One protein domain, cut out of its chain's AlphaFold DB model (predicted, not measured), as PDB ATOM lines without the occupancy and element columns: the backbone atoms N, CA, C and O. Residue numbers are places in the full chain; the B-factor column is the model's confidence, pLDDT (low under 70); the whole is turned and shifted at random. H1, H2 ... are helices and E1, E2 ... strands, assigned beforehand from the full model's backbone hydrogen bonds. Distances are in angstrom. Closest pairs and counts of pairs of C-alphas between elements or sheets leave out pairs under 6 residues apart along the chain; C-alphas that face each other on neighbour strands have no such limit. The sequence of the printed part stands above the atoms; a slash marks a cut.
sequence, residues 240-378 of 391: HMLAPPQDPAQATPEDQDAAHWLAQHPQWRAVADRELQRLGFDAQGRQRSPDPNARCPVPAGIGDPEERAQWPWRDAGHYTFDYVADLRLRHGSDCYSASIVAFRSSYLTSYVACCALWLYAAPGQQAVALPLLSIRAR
ATOM      1  N   HIS A 240     -37.550  -5.642 -10.705       95.31
ATOM      2  CA  HIS A 240     -37.934  -4.385 -10.080       95.31
ATOM      3  C   HIS A 240     -38.582  -3.446 -11.079       95.31
ATOM      4  O   HIS A 240     -38.250  -3.454 -12.267       95.31
ATOM      5  N   MET A 241     -39.471  -2.611 -10.565       94.44
ATOM      6  CA  MET A 241     -40.012  -1.431 -11.229       94.44
ATOM      7  C   MET A 241     -40.107  -0.324 -10.183       94.44
ATOM      8  O   MET A 241     -40.180  -0.623  -8.990       94.44
ATOM      9  N   LEU A 242     -40.121   0.941 -10.598       94.81
ATOM     10  CA  LEU A 242     -40.443   2.001  -9.650       94.81
ATOM     11  C   LEU A 242     -41.859   1.800  -9.112       94.81
ATOM     12  O   LEU A 242     -42.795   1.551  -9.880       94.81
ATOM     13  N   ALA A 243     -42.027   1.952  -7.800       92.69
ATOM     14  CA  ALA A 243     -43.346   1.901  -7.199       92.69
ATOM     15  C   ALA A 243     -44.255   2.999  -7.798       92.69
ATOM     16  O   ALA A 243     -43.785   4.089  -8.185       92.69
ATOM     17  N   PRO A 244     -45.565   2.728  -7.931       89.38
ATOM     18  CA  PRO A 244     -46.527   3.779  -8.219       89.38
ATOM     19  C   PRO A 244     -46.584   4.772  -7.043       89.38
ATOM     20  O   PRO A 244     -46.274   4.389  -5.913       89.38
ATOM     21  N   PRO A 245     -46.981   6.035  -7.285       85.19
ATOM     22  CA  PRO A 245     -47.252   6.978  -6.203       85.19
ATOM     23  C   PRO A 245     -48.263   6.393  -5.211       85.19
ATOM     24  O   PRO A 245     -49.287   5.851  -5.629       85.19
ATOM     25  N   GLN A 246     -47.961   6.501  -3.918       84.62
ATOM     26  CA  GLN A 246     -48.859   6.079  -2.844       84.62
ATOM     27  C   GLN A 246     -49.913   7.154  -2.556       84.62
ATOM     28  O   GLN A 246     -49.732   8.329  -2.890       84.62
ATOM     29  N   ASP A 247     -51.014   6.750  -1.922       86.19
ATOM     30  CA  ASP A 247     -51.971   7.691  -1.336       86.19
ATOM     31  C   ASP A 247     -51.254   8.530  -0.260       86.19
ATOM     32  O   ASP A 247     -50.676   7.941   0.658       86.19
ATOM     33  N   PRO A 248     -51.284   9.878  -0.317       83.44
ATOM     34  CA  PRO A 248     -50.661  10.732   0.693       83.44
ATOM     35  C   PRO A 248     -51.076  10.420   2.137       83.44
ATOM     36  O   PRO A 248     -50.296  10.662   3.052       83.44
ATOM     37  N   ALA A 249     -52.278   9.876   2.356       86.62
ATOM     38  CA  ALA A 249     -52.743   9.490   3.689       86.62
ATOM     39  C   ALA A 249     -52.046   8.234   4.250       86.62
ATOM     40  O   ALA A 249     -52.115   7.987   5.452       86.62
ATOM     41  N   GLN A 250     -51.408   7.436   3.389       85.00
ATOM     42  CA  GLN A 250     -50.731   6.178   3.734       85.00
ATOM     43  C   GLN A 250     -49.221   6.218   3.453       85.00
ATOM     44  O   GLN A 250     -48.501   5.321   3.879       85.00
ATOM     45  N   ALA A 251     -48.751   7.243   2.739       85.25
ATOM     46  CA  ALA A 251     -47.362   7.413   2.341       85.25
ATOM     47  C   ALA A 251     -46.463   7.732   3.544       85.25
ATOM     48  O   ALA A 251     -46.756   8.654   4.317       85.25
ATOM     49  N   THR A 252     -45.337   7.027   3.658       87.94
ATOM     50  CA  THR A 252     -44.292   7.392   4.623       87.94
ATOM     51  C   THR A 252     -43.630   8.721   4.224       87.94
ATOM     52  O   THR A 252     -43.795   9.178   3.086       87.94
ATOM     53  N   PRO A 253     -42.869   9.376   5.119       89.88
ATOM     54  CA  PRO A 253     -42.071  10.543   4.740       89.88
ATOM     55  C   PRO A 253     -41.168  10.279   3.523       89.88
ATOM     56  O   PRO A 253     -41.100  11.101   2.613       89.88
ATOM     57  N   GLU A 254     -40.554   9.097   3.446       86.88
ATOM     58  CA  GLU A 254     -39.697   8.693   2.327       86.88
ATOM     59  C   GLU A 254     -40.484   8.546   1.013       86.88
ATOM     60  O   GLU A 254     -40.007   8.969  -0.044       86.88
ATOM     61  N   ASP A 255     -41.705   7.999   1.063       90.31
ATOM     62  CA  ASP A 255     -42.591   7.928  -0.107       90.31
ATOM     63  C   ASP A 255     -42.960   9.327  -0.622       90.31
ATOM     64  O   ASP A 255     -43.021   9.563  -1.835       90.31
ATOM     65  N   GLN A 256     -43.206  10.265   0.297       92.00
ATOM     66  CA  GLN A 256     -43.552  11.649  -0.027       92.00
ATOM     67  C   GLN A 256     -42.365  12.382  -0.664       92.00
ATOM     68  O   GLN A 256     -42.544  13.036  -1.698       92.00
ATOM     69  N   ASP A 257     -41.159  12.211  -0.120       93.31
ATOM     70  CA  ASP A 257     -39.922  12.763  -0.683       93.31
ATOM     71  C   ASP A 257     -39.654  12.213  -2.091       93.31
ATOM     72  O   ASP A 257     -39.372  12.972  -3.026       93.31
ATOM     73  N   ALA A 258     -39.828  10.900  -2.285       94.50
ATOM     74  CA  ALA A 258     -39.696  10.259  -3.589       94.50
ATOM     75  C   ALA A 258     -40.706  10.806  -4.610       94.50
ATOM     76  O   ALA A 258     -40.348  11.116  -5.754       94.50
ATOM     77  N   ALA A 259     -41.973  10.945  -4.204       93.62
ATOM     78  CA  ALA A 259     -43.030  11.486  -5.049       93.62
ATOM     79  C   ALA A 259     -42.763  12.950  -5.422       93.62
ATOM     80  O   ALA A 259     -42.908  13.325  -6.590       93.62
ATOM     81  N   HIS A 260     -42.326  13.762  -4.458       95.00
ATOM     82  CA  HIS A 260     -41.980  15.162  -4.676       95.00
ATOM     83  C   HIS A 260     -40.808  15.311  -5.652       95.00
ATOM     84  O   HIS A 260     -40.902  16.067  -6.622       95.00
ATOM     85  N   TRP A 261     -39.738  14.537  -5.457       96.00
ATOM     86  CA  TRP A 261     -38.575  14.551  -6.339       96.00
ATOM     87  C   TRP A 261     -38.935  14.128  -7.770       96.00
ATOM     88  O   TRP A 261     -38.575  14.803  -8.734       96.00
ATOM     89  N   LEU A 262     -39.718  13.055  -7.938       96.00
ATOM     90  CA  LEU A 262     -40.164  12.614  -9.264       96.00
ATOM     91  C   LEU A 262     -41.096  13.625  -9.945       96.00
ATOM     92  O   LEU A 262     -41.080  13.717 -11.172       96.00
ATOM     93  N   ALA A 263     -41.881  14.396  -9.188       95.31
ATOM     94  CA  ALA A 263     -42.692  15.477  -9.744       95.31
ATOM     95  C   ALA A 263     -41.827  16.634 -10.277       95.31
ATOM     96  O   ALA A 263     -42.156  17.216 -11.311       95.31
ATOM     97  N   GLN A 264     -40.707  16.936  -9.613       96.62
ATOM     98  CA  GLN A 264     -39.731  17.927 -10.082       96.62
ATOM     99  C   GLN A 264     -38.875  17.414 -11.249       96.62
ATOM    100  O   GLN A 264     -38.416  18.205 -12.076       96.62
ATOM    101  N   HIS A 265     -38.675  16.097 -11.342       95.75
ATOM    102  CA  HIS A 265     -37.816  15.476 -12.347       95.75
ATOM    103  C   HIS A 265     -38.487  14.286 -13.073       95.75
ATOM    104  O   HIS A 265     -37.997  13.148 -13.023       95.75
ATOM    105  N   PRO A 266     -39.596  14.520 -13.800       94.69
ATOM    106  CA  PRO A 266     -40.458  13.458 -14.331       94.69
ATOM    107  C   PRO A 266     -39.770  12.528 -15.340       94.69
ATOM    108  O   PRO A 266     -40.151  11.362 -15.473       94.69
ATOM    109  N   GLN A 267     -38.726  12.999 -16.030       94.44
ATOM    110  CA  GLN A 267     -37.957  12.197 -16.985       94.44
ATOM    111  C   GLN A 267     -37.285  10.975 -16.344       94.44
ATOM    112  O   GLN A 267     -37.072   9.960 -17.016       94.44
ATOM    113  N   TRP A 268     -36.955  11.044 -15.049       95.69
ATOM    114  CA  TRP A 268     -36.196   9.984 -14.390       95.69
ATOM    115  C   TRP A 268     -37.011   8.730 -14.136       95.69
ATOM    116  O   TRP A 268     -36.413   7.660 -14.058       95.69
ATOM    117  N   ARG A 269     -38.348   8.813 -14.111       94.75
ATOM    118  CA  ARG A 269     -39.192   7.619 -13.989       94.75
ATOM    119  C   ARG A 269     -38.948   6.653 -15.149       94.75
ATOM    120  O   ARG A 269     -38.551   5.513 -14.934       94.75
ATOM    121  N   ALA A 270     -39.065   7.144 -16.383       94.50
ATOM    122  CA  ALA A 270     -38.846   6.326 -17.578       94.50
ATOM    123  C   ALA A 270     -37.395   5.827 -17.704       94.50
ATOM    124  O   ALA A 270     -37.150   4.737 -18.220       94.50
ATOM    125  N   VAL A 271     -36.419   6.618 -17.242       96.00
ATOM    126  CA  VAL A 271     -35.006   6.211 -17.228       96.00
ATOM    127  C   VAL A 271     -34.774   5.089 -16.221       96.00
ATOM    128  O   VAL A 271     -34.203   4.069 -16.600       96.00
ATOM    129  N   ALA A 272     -35.237   5.250 -14.981       95.88
ATOM    130  CA  ALA A 272     -35.103   4.246 -13.934       95.88
ATOM    131  C   ALA A 272     -35.791   2.935 -14.333       95.88
ATOM    132  O   ALA A 272     -35.140   1.895 -14.322       95.88
ATOM    133  N   ASP A 273     -37.046   2.984 -14.791       94.69
ATOM    134  CA  ASP A 273     -37.776   1.783 -15.217       94.69
ATOM    135  C   ASP A 273     -37.048   1.039 -16.348       94.69
ATOM    136  O   ASP A 273     -36.937  -0.187 -16.317       94.69
ATOM    137  N   ARG A 274     -36.474   1.760 -17.320       93.88
ATOM    138  CA  ARG A 274     -35.686   1.145 -18.399       93.88
ATOM    139  C   ARG A 274     -34.428   0.448 -17.875       93.88
ATOM    140  O   ARG A 274     -34.116  -0.652 -18.332       93.88
ATOM    141  N   GLU A 275     -33.679   1.076 -16.969       93.94
ATOM    142  CA  GLU A 275     -32.464   0.466 -16.412       93.94
ATOM    143  C   GLU A 275     -32.797  -0.719 -15.483       93.94
ATOM    144  O   GLU A 275     -32.156  -1.765 -15.578       93.94
ATOM    145  N   LEU A 276     -33.865  -0.631 -14.682       94.88
ATOM    146  CA  LEU A 276     -34.364  -1.744 -13.862       94.88
ATOM    147  C   LEU A 276     -34.814  -2.931 -14.732       94.88
ATOM    148  O   LEU A 276     -34.485  -4.083 -14.442       94.88
ATOM    149  N   GLN A 277     -35.486  -2.675 -15.860       92.12
ATOM    150  CA  GLN A 277     -35.857  -3.719 -16.824       92.12
ATOM    151  C   GLN A 277     -34.641  -4.427 -17.440       92.12
ATOM    152  O   GLN A 277     -34.715  -5.622 -17.748       92.12
ATOM    153  N   ARG A 278     -33.506  -3.733 -17.605       90.50
ATOM    154  CA  ARG A 278     -32.259  -4.360 -18.076       90.50
ATOM    155  C   ARG A 278     -31.680  -5.332 -17.057       90.50
ATOM    156  O   ARG A 278     -31.110  -6.326 -17.492       90.50
ATOM    157  N   LEU A 279     -31.880  -5.096 -15.761       89.88
ATOM    158  CA  LEU A 279     -31.487  -6.026 -14.695       89.88
ATOM    159  C   LEU A 279     -32.473  -7.173 -14.474       89.88
ATOM    160  O   LEU A 279     -32.134  -8.120 -13.773       89.88
ATOM    161  N   GLY A 280     -33.673  -7.101 -15.054       88.06
ATOM    162  CA  GLY A 280     -34.666  -8.168 -14.975       88.06
ATOM    163  C   GLY A 280     -34.236  -9.454 -15.694       88.06
ATOM    164  O   GLY A 280     -33.060  -9.743 -15.908       88.06
ATOM    165  N   PHE A 281     -35.216 -10.258 -16.094       90.31
ATOM    166  CA  PHE A 281     -34.937 -11.581 -16.649       90.31
ATOM    167  C   PHE A 281     -34.531 -11.537 -18.130       90.31
ATOM    168  O   PHE A 281     -35.027 -10.716 -18.908       90.31
ATOM    169  N   ASP A 282     -33.633 -12.437 -18.536       87.69
ATOM    170  CA  ASP A 282     -33.347 -12.701 -19.947       87.69
ATOM    171  C   ASP A 282     -34.470 -13.509 -20.628       87.69
ATOM    172  O   ASP A 282     -35.477 -13.862 -20.013       87.69
ATOM    173  N   ALA A 283     -34.319 -13.793 -21.926       86.00
ATOM    174  CA  ALA A 283     -35.320 -14.541 -22.694       86.00
ATOM    175  C   ALA A 283     -35.506 -15.990 -22.199       86.00
ATOM    176  O   ALA A 283     -36.521 -16.615 -22.495       86.00
ATOM    177  N   GLN A 284     -34.540 -16.516 -21.442       85.81
ATOM    178  CA  GLN A 284     -34.565 -17.831 -20.806       85.81
ATOM    179  C   GLN A 284     -35.034 -17.746 -19.340       85.81
ATOM    180  O   GLN A 284     -35.045 -18.751 -18.630       85.81
ATOM    181  N   GLY A 285     -35.420 -16.557 -18.870       83.69
ATOM    182  CA  GLY A 285     -35.880 -16.309 -17.509       83.69
ATOM    183  C   GLY A 285     -34.762 -16.164 -16.469       83.69
ATOM    184  O   GLY A 285     -35.059 -16.076 -15.280       83.69
ATOM    185  N   ARG A 286     -33.482 -16.152 -16.841       87.12
ATOM    186  CA  ARG A 286     -32.382 -16.019 -15.868       87.12
ATOM    187  C   ARG A 286     -32.226 -14.567 -15.430       87.12
ATOM    188  O   ARG A 286     -32.437 -13.660 -16.234       87.12
ATOM    189  N   GLN A 287     -31.831 -14.347 -14.175       91.12
ATOM    190  CA  GLN A 287     -31.444 -13.017 -13.699       91.12
ATOM    191  C   GLN A 287     -30.268 -12.509 -14.536       91.12
ATOM    192  O   GLN A 287     -29.271 -13.219 -14.688       91.12
ATOM    193  N   ARG A 288     -30.366 -11.293 -15.073       89.25
ATOM    194  CA  ARG A 288     -29.218 -10.656 -15.719       89.25
ATOM    195  C   ARG A 288     -28.277 -10.098 -14.661       89.25
ATOM    196  O   ARG A 288     -28.718  -9.457 -13.710       89.25
ATOM    197  N   SER A 289     -26.983 -10.328 -14.848       84.12
ATOM    198  CA  SER A 289     -25.964  -9.756 -13.975       84.12
ATOM    199  C   SER A 289     -25.879  -8.241 -14.176       84.12
ATOM    200  O   SER A 289     -25.893  -7.788 -15.327       84.12
ATOM    201  N   PRO A 290     -25.760  -7.454 -13.096       84.00
ATOM    202  CA  PRO A 290     -25.468  -6.036 -13.215       84.00
ATOM    203  C   PRO A 290     -24.071  -5.817 -13.806       84.00
ATOM    204  O   PRO A 290     -23.173  -6.642 -13.636       84.00
ATOM    205  N   ASP A 291     -23.884  -4.692 -14.497       83.44
ATOM    206  CA  ASP A 291     -22.550  -4.239 -14.892       83.44
ATOM    207  C   ASP A 291     -21.854  -3.651 -13.650       83.44
ATOM    208  O   ASP A 291     -22.307  -2.625 -13.137       83.44
ATOM    209  N   PRO A 292     -20.751  -4.250 -13.157       75.50
ATOM    210  CA  PRO A 292     -20.059  -3.773 -11.955       75.50
ATOM    211  C   PRO A 292     -19.442  -2.373 -12.127       75.50
ATOM    212  O   PRO A 292     -19.020  -1.751 -11.154       75.50
ATOM    213  N   ASN A 293     -19.378  -1.858 -13.358       78.69
ATOM    214  CA  ASN A 293     -18.900  -0.515 -13.673       78.69
ATOM    215  C   ASN A 293     -20.034   0.464 -14.015       78.69
ATOM    216  O   ASN A 293     -19.755   1.577 -14.477       78.69
ATOM    217  N   ALA A 294     -21.297   0.095 -13.775       83.69
ATOM    218  CA  ALA A 294     -22.460   0.947 -14.001       83.69
ATOM    219  C   ALA A 294     -22.563   2.077 -12.961       83.69
ATOM    220  O   ALA A 294     -23.522   2.161 -12.206       83.69
ATOM    221  N   ARG A 295     -21.596   3.000 -12.965       84.69
ATOM    222  CA  ARG A 295     -21.603   4.229 -12.160       84.69
ATOM    223  C   ARG A 295     -21.350   5.469 -13.008       84.69
ATOM    224  O   ARG A 295     -20.750   5.413 -14.089       84.69
ATOM    225  N   CYS A 296     -21.836   6.607 -12.537       89.50
ATOM    226  CA  CYS A 296     -21.514   7.898 -13.126       89.50
ATOM    227  C   CYS A 296     -20.044   8.258 -12.898       89.50
ATOM    228  O   CYS A 296     -19.466   7.851 -11.885       89.50
ATOM    229  N   PRO A 297     -19.429   9.024 -13.819       86.50
ATOM    230  CA  PRO A 297     -18.124   9.617 -13.570       86.50
ATOM    231  C   PRO A 297     -18.146  10.403 -12.258       86.50
ATOM    232  O   PRO A 297     -19.136  11.071 -11.965       86.50
ATOM    233  N   VAL A 298     -17.064  10.323 -11.487       81.88
ATOM    234  CA  VAL A 298     -16.911  11.141 -10.279       81.88
ATOM    235  C   VAL A 298     -16.880  12.619 -10.701       81.88
ATOM    236  O   VAL A 298     -16.098  12.955 -11.598       81.88
ATOM    237  N   PRO A 299     -17.704  13.499 -10.103       76.50
ATOM    238  CA  PRO A 299     -17.669  14.929 -10.394       76.50
ATOM    239  C   PRO A 299     -16.282  15.547 -10.164       76.50
ATOM    240  O   PRO A 299     -15.550  15.159  -9.252       76.50
ATOM    241  N   ALA A 300     -15.919  16.534 -10.985       73.62
ATOM    242  CA  ALA A 300     -14.669  17.270 -10.815       73.62
ATOM    243  C   ALA A 300     -14.679  18.034  -9.477       73.62
ATOM    244  O   ALA A 300     -15.644  18.729  -9.177       73.62
ATOM    245  N   GLY A 301     -13.604  17.916  -8.692       72.00
ATOM    246  CA  GLY A 301     -13.460  18.591  -7.393       72.00
ATOM    247  C   GLY A 301     -13.480  17.662  -6.177       72.00
ATOM    248  O   GLY A 301     -13.016  18.070  -5.118       72.00
ATOM    249  N   ILE A 302     -13.912  16.405  -6.329       71.62
ATOM    250  CA  ILE A 302     -13.775  15.392  -5.272       71.62
ATOM    251  C   ILE A 302     -12.384  14.766  -5.378       71.62
ATOM    252  O   ILE A 302     -12.122  13.916  -6.233       71.62
ATOM    253  N   GLY A 303     -11.471  15.269  -4.549       63.34
ATOM    254  CA  GLY A 303     -10.074  14.839  -4.506       63.34
ATOM    255  C   GLY A 303      -9.816  13.660  -3.572       63.34
ATOM    256  O   GLY A 303      -8.849  12.927  -3.796       63.34
ATOM    257  N   ASP A 304     -10.672  13.453  -2.566       79.94
ATOM    258  CA  ASP A 304     -10.461  12.421  -1.555       79.94
ATOM    259  C   ASP A 304     -10.592  11.005  -2.158       79.94
ATOM    260  O   ASP A 304     -11.601  10.677  -2.792       79.94
ATOM    261  N   PRO A 305      -9.553  10.153  -2.078       78.44
ATOM    262  CA  PRO A 305      -9.625   8.777  -2.552       78.44
ATOM    263  C   PRO A 305     -10.641   7.897  -1.816       78.44
ATOM    264  O   PRO A 305     -11.194   7.007  -2.463       78.44
ATOM    265  N   GLU A 306     -10.888   8.126  -0.523       78.31
ATOM    266  CA  GLU A 306     -11.807   7.298   0.271       78.31
ATOM    267  C   GLU A 306     -13.264   7.575  -0.110       78.31
ATOM    268  O   GLU A 306     -13.972   6.646  -0.506       78.31
ATOM    269  N   GLU A 307     -13.674   8.846  -0.165       75.19
ATOM    270  CA  GLU A 307     -14.987   9.242  -0.695       75.19
ATOM    271  C   GLU A 307     -15.223   8.706  -2.120       75.19
ATOM    272  O   GLU A 307     -16.310   8.232  -2.455       75.19
ATOM    273  N   ARG A 308     -14.192   8.712  -2.978       75.12
ATOM    274  CA  ARG A 308     -14.292   8.142  -4.335       75.12
ATOM    275  C   ARG A 308     -14.454   6.624  -4.351       75.12
ATOM    276  O   ARG A 308     -15.074   6.109  -5.283       75.12
ATOM    277  N   ALA A 309     -13.867   5.913  -3.391       74.25
ATOM    278  CA  ALA A 309     -13.976   4.458  -3.292       74.25
ATOM    279  C   ALA A 309     -15.383   4.023  -2.852       74.25
ATOM    280  O   ALA A 309     -15.854   2.963  -3.259       74.25
ATOM    281  N   GLN A 310     -16.082   4.877  -2.104       73.75
ATOM    282  CA  GLN A 310     -17.461   4.678  -1.666       73.75
ATOM    283  C   GLN A 310     -18.492   5.148  -2.710       73.75
ATOM    284  O   GLN A 310     -19.563   5.618  -2.348       73.75
ATOM    285  N   TRP A 311     -18.188   5.097  -4.013       76.19
ATOM    286  CA  TRP A 311     -19.076   5.602  -5.068       76.19
ATOM    287  C   TRP A 311     -19.573   4.507  -6.029       76.19
ATOM    288  O   TRP A 311     -18.771   4.011  -6.833       76.19
ATOM    289  N   PRO A 312     -20.887   4.193  -6.066       72.75
ATOM    290  CA  PRO A 312     -21.950   4.668  -5.161       72.75
ATOM    291  C   PRO A 312     -21.770   4.167  -3.716       72.75
ATOM    292  O   PRO A 312     -20.983   3.251  -3.483       72.75
ATOM    293  N   TRP A 313     -22.463   4.810  -2.764       71.44
ATOM    294  CA  TRP A 313     -22.268   4.632  -1.315       71.44
ATOM    295  C   TRP A 313     -22.381   3.169  -0.869       71.44
ATOM    296  O   TRP A 313     -23.298   2.461  -1.283       71.44
ATOM    297  N   ARG A 314     -21.423   2.726  -0.037       71.00
ATOM    298  CA  ARG A 314     -21.275   1.342   0.463       71.00
ATOM    299  C   ARG A 314     -20.918   1.245   1.956       71.00
ATOM    300  O   ARG A 314     -20.391   0.225   2.387       71.00
ATOM    301  N   ASP A 315     -21.153   2.301   2.732       67.12
ATOM    302  CA  ASP A 315     -20.587   2.449   4.082       67.12
ATOM    303  C   ASP A 315     -21.533   1.950   5.215       67.12
ATOM    304  O   ASP A 315     -22.332   1.024   5.029       67.12
ATOM    305  N   ALA A 316     -21.385   2.501   6.425       63.09
ATOM    306  CA  ALA A 316     -22.058   2.122   7.667       63.09
ATOM    307  C   ALA A 316     -23.582   1.937   7.544       63.09
ATOM    308  O   ALA A 316     -24.279   2.778   7.000       63.09
ATOM    309  N   GLY A 317     -24.120   0.861   8.128       67.69
ATOM    310  CA  GLY A 317     -25.551   0.519   8.059       67.69
ATOM    311  C   GLY A 317     -25.865  -0.686   7.169       67.69
ATOM    312  O   GLY A 317     -26.967  -1.223   7.254       67.69
ATOM    313  N   HIS A 318     -24.879  -1.179   6.411       70.56
ATOM    314  CA  HIS A 318     -24.959  -2.394   5.583       70.56
ATOM    315  C   HIS A 318     -25.382  -3.665   6.339       70.56
ATOM    316  O   HIS A 318     -25.748  -4.650   5.715       70.56
ATOM    317  N   TYR A 319     -25.361  -3.669   7.673       77.12
ATOM    318  CA  TYR A 319     -25.910  -4.777   8.454       77.12
ATOM    319  C   TYR A 319     -27.443  -4.842   8.400       77.12
ATOM    320  O   TYR A 319     -27.994  -5.857   8.791       77.12
ATOM    321  N   THR A 320     -28.137  -3.794   7.929       83.75
ATOM    322  CA  THR A 320     -29.613  -3.713   7.866       83.75
ATOM    323  C   THR A 320     -30.199  -3.931   6.471       83.75
ATOM    324  O   THR A 320     -31.417  -3.900   6.310       83.75
ATOM    325  N   PHE A 321     -29.370  -4.137   5.446       87.62
ATOM    326  CA  PHE A 321     -29.824  -4.293   4.065       87.62
ATOM    327  C   PHE A 321     -28.768  -4.967   3.180       87.62
ATOM    328  O   PHE A 321     -27.574  -4.904   3.455       87.62
ATOM    329  N   ASP A 322     -29.203  -5.543   2.063       88.12
ATOM    330  CA  ASP A 322     -28.338  -6.052   1.002       88.12
ATOM    331  C   ASP A 322     -28.118  -5.014  -0.102       88.12
ATOM    332  O   ASP A 322     -29.069  -4.435  -0.637       88.12
ATOM    333  N   TYR A 323     -26.861  -4.846  -0.521       88.44
ATOM    334  CA  TYR A 323     -26.538  -4.186  -1.788       88.44
ATOM    335  C   TYR A 323     -26.725  -5.164  -2.944       88.44
ATOM    336  O   TYR A 323     -25.910  -6.063  -3.156       88.44
ATOM    337  N   VAL A 324     -27.778  -4.959  -3.730       89.75
ATOM    338  CA  VAL A 324     -28.175  -5.903  -4.779       89.75
ATOM    339  C   VAL A 324     -27.427  -5.653  -6.085       89.75
ATOM    340  O   VAL A 324     -26.909  -6.580  -6.707       89.75
ATOM    341  N   ALA A 325     -27.406  -4.401  -6.543       90.19
ATOM    342  CA  ALA A 325     -26.829  -4.027  -7.828       90.19
ATOM    343  C   ALA A 325     -26.597  -2.519  -7.919       90.19
ATOM    344  O   ALA A 325     -27.400  -1.744  -7.402       90.19
ATOM    345  N   ASP A 326     -25.571  -2.121  -8.671       90.69
ATOM    346  CA  ASP A 326     -25.388  -0.734  -9.091       90.69
ATOM    347  C   ASP A 326     -25.936  -0.507 -10.503       90.69
ATOM    348  O   ASP A 326     -25.930  -1.390 -11.367       90.69
ATOM    349  N   LEU A 327     -26.410   0.713 -10.726       92.12
ATOM    350  CA  LEU A 327     -27.007   1.200 -11.953       92.12
ATOM    351  C   LEU A 327     -26.493   2.599 -12.280       92.12
ATOM    352  O   LEU A 327     -26.216   3.423 -11.410       92.12
ATOM    353  N   ARG A 328     -26.471   2.907 -13.577       92.88
ATOM    354  CA  ARG A 328     -26.188   4.252 -14.072       92.88
ATOM    355  C   ARG A 328     -27.404   4.816 -14.784       92.88
ATOM    356  O   ARG A 328     -27.732   4.382 -15.889       92.88
ATOM    357  N   LEU A 329     -28.014   5.837 -14.197       94.62
ATOM    358  CA  LEU A 329     -29.149   6.540 -14.784       94.62
ATOM    359  C   LEU A 329     -28.619   7.772 -15.517       94.62
ATOM    360  O   LEU A 329     -27.996   8.640 -14.914       94.62
ATOM    361  N   ARG A 330     -28.854   7.851 -16.831       94.25
ATOM    362  CA  ARG A 330     -28.462   8.998 -17.666       94.25
ATOM    363  C   ARG A 330     -29.638   9.570 -18.439       94.25
ATOM    364  O   ARG A 330     -30.403   8.817 -19.049       94.25
ATOM    365  N   HIS A 331     -29.709  10.897 -18.467       95.31
ATOM    366  CA  HIS A 331     -30.650  11.657 -19.276       95.31
ATOM    367  C   HIS A 331     -30.018  12.988 -19.700       95.31
ATOM    368  O   HIS A 331     -29.758  13.849 -18.867       95.31
ATOM    369  N   GLY A 332     -29.758  13.168 -20.997       92.38
ATOM    370  CA  GLY A 332     -29.002  14.329 -21.476       92.38
ATOM    371  C   GLY A 332     -27.581  14.352 -20.897       92.38
ATOM    372  O   GLY A 332     -26.862  13.356 -20.991       92.38
ATOM    373  N   SER A 333     -27.186  15.484 -20.312       89.56
ATOM    374  CA  SER A 333     -25.916  15.649 -19.591       89.56
ATOM    375  C   SER A 333     -25.932  15.075 -18.175       89.56
ATOM    376  O   SER A 333     -24.866  14.863 -17.597       89.56
ATOM    377  N   ASP A 334     -27.116  14.826 -17.621       92.62
ATOM    378  CA  ASP A 334     -27.270  14.478 -16.215       92.62
ATOM    379  C   ASP A 334     -27.026  12.984 -15.991       92.62
ATOM    380  O   ASP A 334     -27.346  12.130 -16.833       92.62
ATOM    381  N   CYS A 335     -26.446  12.662 -14.836       92.75
ATOM    382  CA  CYS A 335     -26.052  11.309 -14.481       92.75
ATOM    383  C   CYS A 335     -26.217  11.083 -12.973       92.75
ATOM    384  O   CYS A 335     -25.601  11.796 -12.188       92.75
ATOM    385  N   TYR A 336     -26.974  10.051 -12.595       94.19
ATOM    386  CA  TYR A 336     -27.031   9.535 -11.225       94.19
ATOM    387  C   TYR A 336     -26.432   8.129 -11.166       94.19
ATOM    388  O   TYR A 336     -26.810   7.248 -11.951       94.19
ATOM    389  N   SER A 337     -25.491   7.914 -10.243       92.94
ATOM    390  CA  SER A 337     -25.165   6.552  -9.812       92.94
ATOM    391  C   SER A 337     -26.297   6.098  -8.910       92.94
ATOM    392  O   SER A 337     -26.760   6.880  -8.081       92.94
ATOM    393  N   ALA A 338     -26.758   4.870  -9.070       92.88
ATOM    394  CA  ALA A 338     -27.827   4.343  -8.252       92.88
ATOM    395  C   ALA A 338     -27.501   2.948  -7.744       92.88
ATOM    396  O   ALA A 338     -26.826   2.188  -8.432       92.88
ATOM    397  N   SER A 339     -28.017   2.615  -6.568       92.44
ATOM    398  CA  SER A 339     -27.875   1.287  -5.976       92.44
ATOM    399  C   SER A 339     -29.249   0.751  -5.609       92.44
ATOM    400  O   SER A 339     -30.060   1.456  -5.006       92.44
ATOM    401  N   ILE A 340     -29.520  -0.491  -6.003       93.12
ATOM    402  CA  ILE A 340     -30.670  -1.240  -5.506       93.12
ATOM    403  C   ILE A 340     -30.296  -1.767  -4.130       93.12
ATOM    404  O   ILE A 340     -29.305  -2.489  -3.982       93.12
ATOM    405  N   VAL A 341     -31.113  -1.409  -3.153       92.12
ATOM    406  CA  VAL A 341     -30.973  -1.826  -1.766       92.12
ATOM    407  C   VAL A 341     -32.206  -2.614  -1.370       92.12
ATOM    408  O   VAL A 341     -33.326  -2.189  -1.652       92.12
ATOM    409  N   ALA A 342     -31.991  -3.770  -0.750       91.62
ATOM    410  CA  ALA A 342     -33.052  -4.599  -0.197       91.62
ATOM    411  C   ALA A 342     -32.938  -4.610   1.323       91.62
ATOM    412  O   ALA A 342     -31.949  -5.098   1.865       91.62
ATOM    413  N   PHE A 343     -33.924  -4.046   2.011       88.44
ATOM    414  CA  PHE A 343     -33.899  -3.958   3.463       88.44
ATOM    415  C   PHE A 343     -34.092  -5.338   4.085       88.44
ATOM    416  O   PHE A 343     -34.999  -6.081   3.707       88.44
ATOM    417  N   ARG A 344     -33.231  -5.669   5.045       87.50
ATOM    418  CA  ARG A 344     -33.301  -6.908   5.813       87.50
ATOM    419  C   ARG A 344     -34.151  -6.672   7.050       87.50
ATOM    420  O   ARG A 344     -33.831  -5.821   7.882       87.50
ATOM    421  N   SER A 345     -35.220  -7.440   7.184       87.12
ATOM    422  CA  SER A 345     -35.965  -7.509   8.431       87.12
ATOM    423  C   SER A 345     -36.697  -8.832   8.544       87.12
ATOM    424  O   SER A 345     -37.468  -9.196   7.661       87.12
ATOM    425  N   SER A 346     -36.544  -9.474   9.697       85.19
ATOM    426  CA  SER A 346     -37.326 -10.651  10.083       85.19
ATOM    427  C   SER A 346     -38.809 -10.326  10.319       85.19
ATOM    428  O   SER A 346     -39.632 -11.226  10.443       85.19
ATOM    429  N   TYR A 347     -39.171  -9.038  10.360       81.69
ATOM    430  CA  TYR A 347     -40.551  -8.554  10.460       81.69
ATOM    431  C   TYR A 347     -41.138  -8.139   9.106       81.69
ATOM    432  O   TYR A 347     -42.223  -7.555   9.053       81.69
ATOM    433  N   LEU A 348     -40.427  -8.393   8.001       80.00
ATOM    434  CA  LEU A 348     -40.915  -8.064   6.671       80.00
ATOM    435  C   LEU A 348     -42.167  -8.893   6.356       80.00
ATOM    436  O   LEU A 348     -42.119 -10.107   6.208       80.00
ATOM    437  N   THR A 349     -43.300  -8.218   6.196       70.81
ATOM    438  CA  THR A 349     -44.581  -8.865   5.865       70.81
ATOM    439  C   THR A 349     -44.822  -8.978   4.359       70.81
ATOM    440  O   THR A 349     -45.811  -9.568   3.926       70.81
ATOM    441  N   SER A 350     -43.944  -8.393   3.537       80.62
ATOM    442  CA  SER A 350     -44.066  -8.407   2.082       80.62
ATOM    443  C   SER A 350     -42.734  -8.174   1.377       80.62
ATOM    444  O   SER A 350     -42.086  -7.147   1.557       80.62
ATOM    445  N   TYR A 351     -42.386  -9.066   0.451       82.25
ATOM    446  CA  TYR A 351     -41.240  -8.883  -0.447       82.25
ATOM    447  C   TYR A 351     -41.540  -7.967  -1.636       82.25
ATOM    448  O   TYR A 351     -40.652  -7.673  -2.433       82.25
ATOM    449  N   VAL A 352     -42.784  -7.501  -1.775       86.12
ATOM    450  CA  VAL A 352     -43.183  -6.627  -2.881       86.12
ATOM    451  C   VAL A 352     -42.628  -5.213  -2.707       86.12
ATOM    452  O   VAL A 352     -42.271  -4.581  -3.696       86.12
ATOM    453  N   ALA A 353     -42.498  -4.745  -1.465       83.44
ATOM    454  CA  ALA A 353     -41.976  -3.422  -1.117       83.44
ATOM    455  C   ALA A 353     -40.640  -3.499  -0.348       83.44
ATOM    456  O   ALA A 353     -40.283  -2.580   0.379       83.44
ATOM    457  N   CYS A 354     -39.883  -4.592  -0.509       87.56
ATOM    458  CA  CYS A 354     -38.626  -4.850   0.215       87.56
ATOM    459  C   CYS A 354     -37.504  -3.844  -0.046       87.56
ATOM    460  O   CYS A 354     -36.471  -3.871   0.621       87.56
ATOM    461  N   CYS A 355     -37.623  -3.080  -1.126       93.12
ATOM    462  CA  CYS A 355     -36.463  -2.626  -1.855       93.12
ATOM    463  C   CYS A 355     -36.623  -1.180  -2.315       93.12
ATOM    464  O   CYS A 355     -37.723  -0.727  -2.635       93.12
ATOM    465  N   ALA A 356     -35.503  -0.472  -2.404       94.31
ATOM    466  CA  ALA A 356     -35.430   0.898  -2.884       94.31
ATOM    467  C   ALA A 356     -34.289   1.053  -3.893       94.31
ATOM    468  O   ALA A 356     -33.309   0.308  -3.886       94.31
ATOM    469  N   LEU A 357     -34.418   2.047  -4.765       95.31
ATOM    470  CA  LEU A 357     -33.354   2.520  -5.635       95.31
ATOM    471  C   LEU A 357     -32.842   3.846  -5.076       95.31
ATOM    472  O   LEU A 357     -33.513   4.874  -5.167       95.31
ATOM    473  N   TRP A 358     -31.655   3.825  -4.487       94.38
ATOM    474  CA  TRP A 358     -31.008   5.029  -3.979       94.38
ATOM    475  C   TRP A 358     -30.256   5.719  -5.099       94.38
ATOM    476  O   TRP A 358     -29.402   5.102  -5.729       94.38
ATOM    477  N   LEU A 359     -30.590   6.980  -5.366       94.25
ATOM    478  CA  LEU A 359     -29.950   7.799  -6.391       94.25
ATOM    479  C   LEU A 359     -28.955   8.732  -5.732       94.25
ATOM    480  O   LEU A 359     -29.288   9.431  -4.777       94.25
ATOM    481  N   TYR A 360     -27.771   8.820  -6.315       91.44
ATOM    482  CA  TYR A 360     -26.716   9.689  -5.840       91.44
ATOM    483  C   TYR A 360     -26.225  10.618  -6.944       91.44
ATOM    484  O   TYR A 360     -25.963  10.183  -8.072       91.44
ATOM    485  N   ALA A 361     -26.070  11.899  -6.604       89.38
ATOM    486  CA  ALA A 361     -25.550  12.924  -7.512       89.38
ATOM    487  C   ALA A 361     -24.011  12.988  -7.491       89.38
ATOM    488  O   ALA A 361     -23.377  13.228  -8.518       89.38
ATOM    489  N   ALA A 362     -23.415  12.742  -6.323       84.56
ATOM    490  CA  ALA A 362     -21.976  12.700  -6.085       84.56
ATOM    491  C   ALA A 362     -21.669  11.820  -4.853       84.56
ATOM    492  O   ALA A 362     -22.591  11.555  -4.078       84.56
ATOM    493  N   PRO A 363     -20.420  11.356  -4.655       82.94
ATOM    494  CA  PRO A 363     -19.979  10.701  -3.421       82.94
ATOM    495  C   PRO A 363     -20.534  11.364  -2.155       82.94
ATOM    496  O   PRO A 363     -20.485  12.585  -2.028       82.94
ATOM    497  N   GLY A 364     -21.137  10.570  -1.265       77.94
ATOM    498  CA  GLY A 364     -21.783  11.052  -0.034       77.94
ATOM    499  C   GLY A 364     -23.061  11.890  -0.220       77.94
ATOM    500  O   GLY A 364     -23.690  12.260   0.765       77.94
ATOM    501  N   GLN A 365     -23.480  12.183  -1.456       85.44
ATOM    502  CA  GLN A 365     -24.644  13.017  -1.768       85.44
ATOM    503  C   GLN A 365     -25.772  12.177  -2.374       85.44
ATOM    504  O   GLN A 365     -25.931  12.091  -3.600       85.44
ATOM    505  N   GLN A 366     -26.563  11.553  -1.501       89.69
ATOM    506  CA  GLN A 366     -27.816  10.920  -1.902       89.69
ATOM    507  C   GLN A 366     -28.830  11.999  -2.291       89.69
ATOM    508  O   GLN A 366     -29.094  12.926  -1.530       89.69
ATOM    509  N   ALA A 367     -29.381  11.887  -3.495       92.69
ATOM    510  CA  ALA A 367     -30.382  12.808  -4.016       92.69
ATOM    511  C   ALA A 367     -31.798  12.414  -3.581       92.69
ATOM    512  O   ALA A 367     -32.591  13.280  -3.235       92.69
ATOM    513  N   VAL A 368     -32.117  11.116  -3.637       94.81
ATOM    514  CA  VAL A 368     -33.434  10.576  -3.276       94.81
ATOM    515  C   VAL A 368     -33.356   9.056  -3.090       94.81
ATOM    516  O   VAL A 368     -32.509   8.388  -3.692       94.81
ATOM    517  N   ALA A 369     -34.246   8.488  -2.276       94.44
ATOM    518  CA  ALA A 369     -34.562   7.061  -2.284       94.44
ATOM    519  C   ALA A 369     -35.883   6.845  -3.031       94.44
ATOM    520  O   ALA A 369     -36.894   7.428  -2.664       94.44
ATOM    521  N   LEU A 370     -35.884   6.032  -4.087       95.56
ATOM    522  CA  LEU A 370     -37.094   5.723  -4.849       95.56
ATOM    523  C   LEU A 370     -37.605   4.323  -4.470       95.56
ATOM    524  O   LEU A 370     -36.894   3.350  -4.736       95.56
ATOM    525  N   PRO A 371     -38.810   4.183  -3.891       94.44
ATOM    526  CA  PRO A 371     -39.373   2.877  -3.560       94.44
ATOM    527  C   PRO A 371     -39.528   1.995  -4.804       94.44
ATOM    528  O   PRO A 371     -39.919   2.468  -5.882       94.44
ATOM    529  N   LEU A 372     -39.229   0.704  -4.663       95.06
ATOM    530  CA  LEU A 372     -39.367  -0.280  -5.732       95.06
ATOM    531  C   LEU A 372     -40.535  -1.222  -5.469       95.06
ATOM    532  O   LEU A 372     -40.746  -1.695  -4.357       95.06
ATOM    533  N   LEU A 373     -41.234  -1.557  -6.551       93.88
ATOM    534  CA  LEU A 373     -42.078  -2.735  -6.620       93.88
ATOM    535  C   LEU A 373     -41.227  -3.918  -7.090       93.88
ATOM    536  O   LEU A 373     -40.756  -3.944  -8.233       93.88
ATOM    537  N   SER A 374     -41.044  -4.898  -6.216       93.56
ATOM    538  CA  SER A 374     -40.218  -6.078  -6.447       93.56
ATOM    539  C   SER A 374     -41.077  -7.317  -6.672       93.56
ATOM    540  O   SER A 374     -41.993  -7.619  -5.917       93.56
ATOM    541  N   ILE A 375     -40.761  -8.076  -7.716       92.31
ATOM    542  CA  ILE A 375     -41.338  -9.400  -7.953       92.31
ATOM    543  C   ILE A 375     -40.247 -10.422  -7.666       92.31
ATOM    544  O   ILE A 375     -39.301 -10.536  -8.449       92.31
ATOM    545  N   ARG A 376     -40.400 -11.152  -6.559       93.06
ATOM    546  CA  ARG A 376     -39.575 -12.302  -6.175       93.06
ATOM    547  C   ARG A 376     -40.133 -13.555  -6.840       93.06
ATOM    548  O   ARG A 376     -41.339 -13.781  -6.822       93.06
ATOM    549  N   ALA A 377     -39.268 -14.355  -7.451       93.75
ATOM    550  CA  ALA A 377     -39.646 -15.645  -8.009       93.75
ATOM    551  C   ALA A 377     -38.599 -16.706  -7.678       93.75
ATOM    552  O   ALA A 377     -37.396 -16.450  -7.770       93.75
ATOM    553  N   ARG A 378     -39.052 -17.918  -7.363       95.69
ATOM    554  CA  ARG A 378     -38.181 -19.067  -7.129       95.69
ATOM    555  C   ARG A 378     -37.421 -19.427  -8.409       95.69
ATOM    556  O   ARG A 378     -38.005 -19.583  -9.484       95.69
TER     557      ARG A 378
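AT A GLANCE: This is residues 240 to 378 of the 391 residues of an uncharacterized protein of Xanthomonas sp. JAI131 (UniProt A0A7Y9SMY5). A strongly twisted sheet of five strands, curled like part of a barrel, wraps round one helix, H2; a second helix, H1, grazes the sheet at E5, and the small helix H3 lies far out, after a long stretch with no named element. The printed part has 139 residues, with three named helices and five named strands in the chain order E1 H1 H2 H3 E2 E3 E4 E5. The sheet runs E1 E5 E4 E3 E2, antiparallel throughout, and the class is mixed, helices and strands. The whole is compact, with a radius of gyration of the C-alphas of 15.2 A, and rounded, spanning 43 by 39 by 33 A.

IN THESE COORDINATES: Begin with the sheet: find C-alpha 321 at (-29.824, -4.293, 4.065), where E2 starts its residues 321 to 331, 28.3 A long with a bend of 61 degrees at residue 324. E3, residues 334 to 343, runs 27.8 A, and E4, residues 355 to 362, runs 21.5 A. E5, residues 365 to 378, covers 35.2 A, bends by 67 degrees at residue 368 and ends at C-alpha 378, (-38.181, -19.067, -7.129). E1 is residues 240 to 242. Then look for H2, residues 267 to 279, 19.5 A long from C-alpha 267 at (-37.957, 12.197, -16.985); H1, residues 253 to 264, 16.7 A; and H3, residues 305 to 309.

HOW THE PARTS SIT: E2, E3, E4 and E5 form a meander, each strand the antiparallel neighbour of the one before. Look for N 327 and O 338 between E2 and E3, 2.8 A; N 358 and O 339 between E4 and E3, 2.9 A; and N 357 and O 370 between E5 and E4, 2.8 A. The pairing of E5 is staggered: residues 365 to 372 pair with E4, and residues 372 to 374 with the edge strand E1, where N 373 and O 241 are 2.8 A apart. H2 is on one face of the sheet, making two layers, a helix over a sheet, and the sheet curls round it. The closest C-alphas of H2 and E2 are Val 271 and Leu 329, 6.4 A; those of H2 and E1 are Asp 273 and Met 241, 5.6 A. H1 only grazes the sheet with its residues 254 to 262; its closest C-alpha pair with E5 is Ala 258 and Leu 370, 5.4 A. H1 and H2 are close but not clearly touching, at a steep tilt of 67 degrees, opposite ways; their closest C-alphas are Leu 262 and Arg 269, 6.9 A. H3 is not on the sheet and is apart from H1 and H2. In H1, H2 and H3 every O i to N i+4 pair is within hydrogen-bond range.

THE WHOLE: The two C-alphas farthest apart are Gly 301 and Arg 378, 45.0 A. The printed part has no cut. The links H2 to H3, H3 to E2 and E3 to E4 are long; within the first, the C-alphas of residues 280 to 304 lie 12 to 25 A from the mean of all C-alphas. The mean pLDDT of the printed part is 87.3; residue 303 and residues 315 to 317 are under 70.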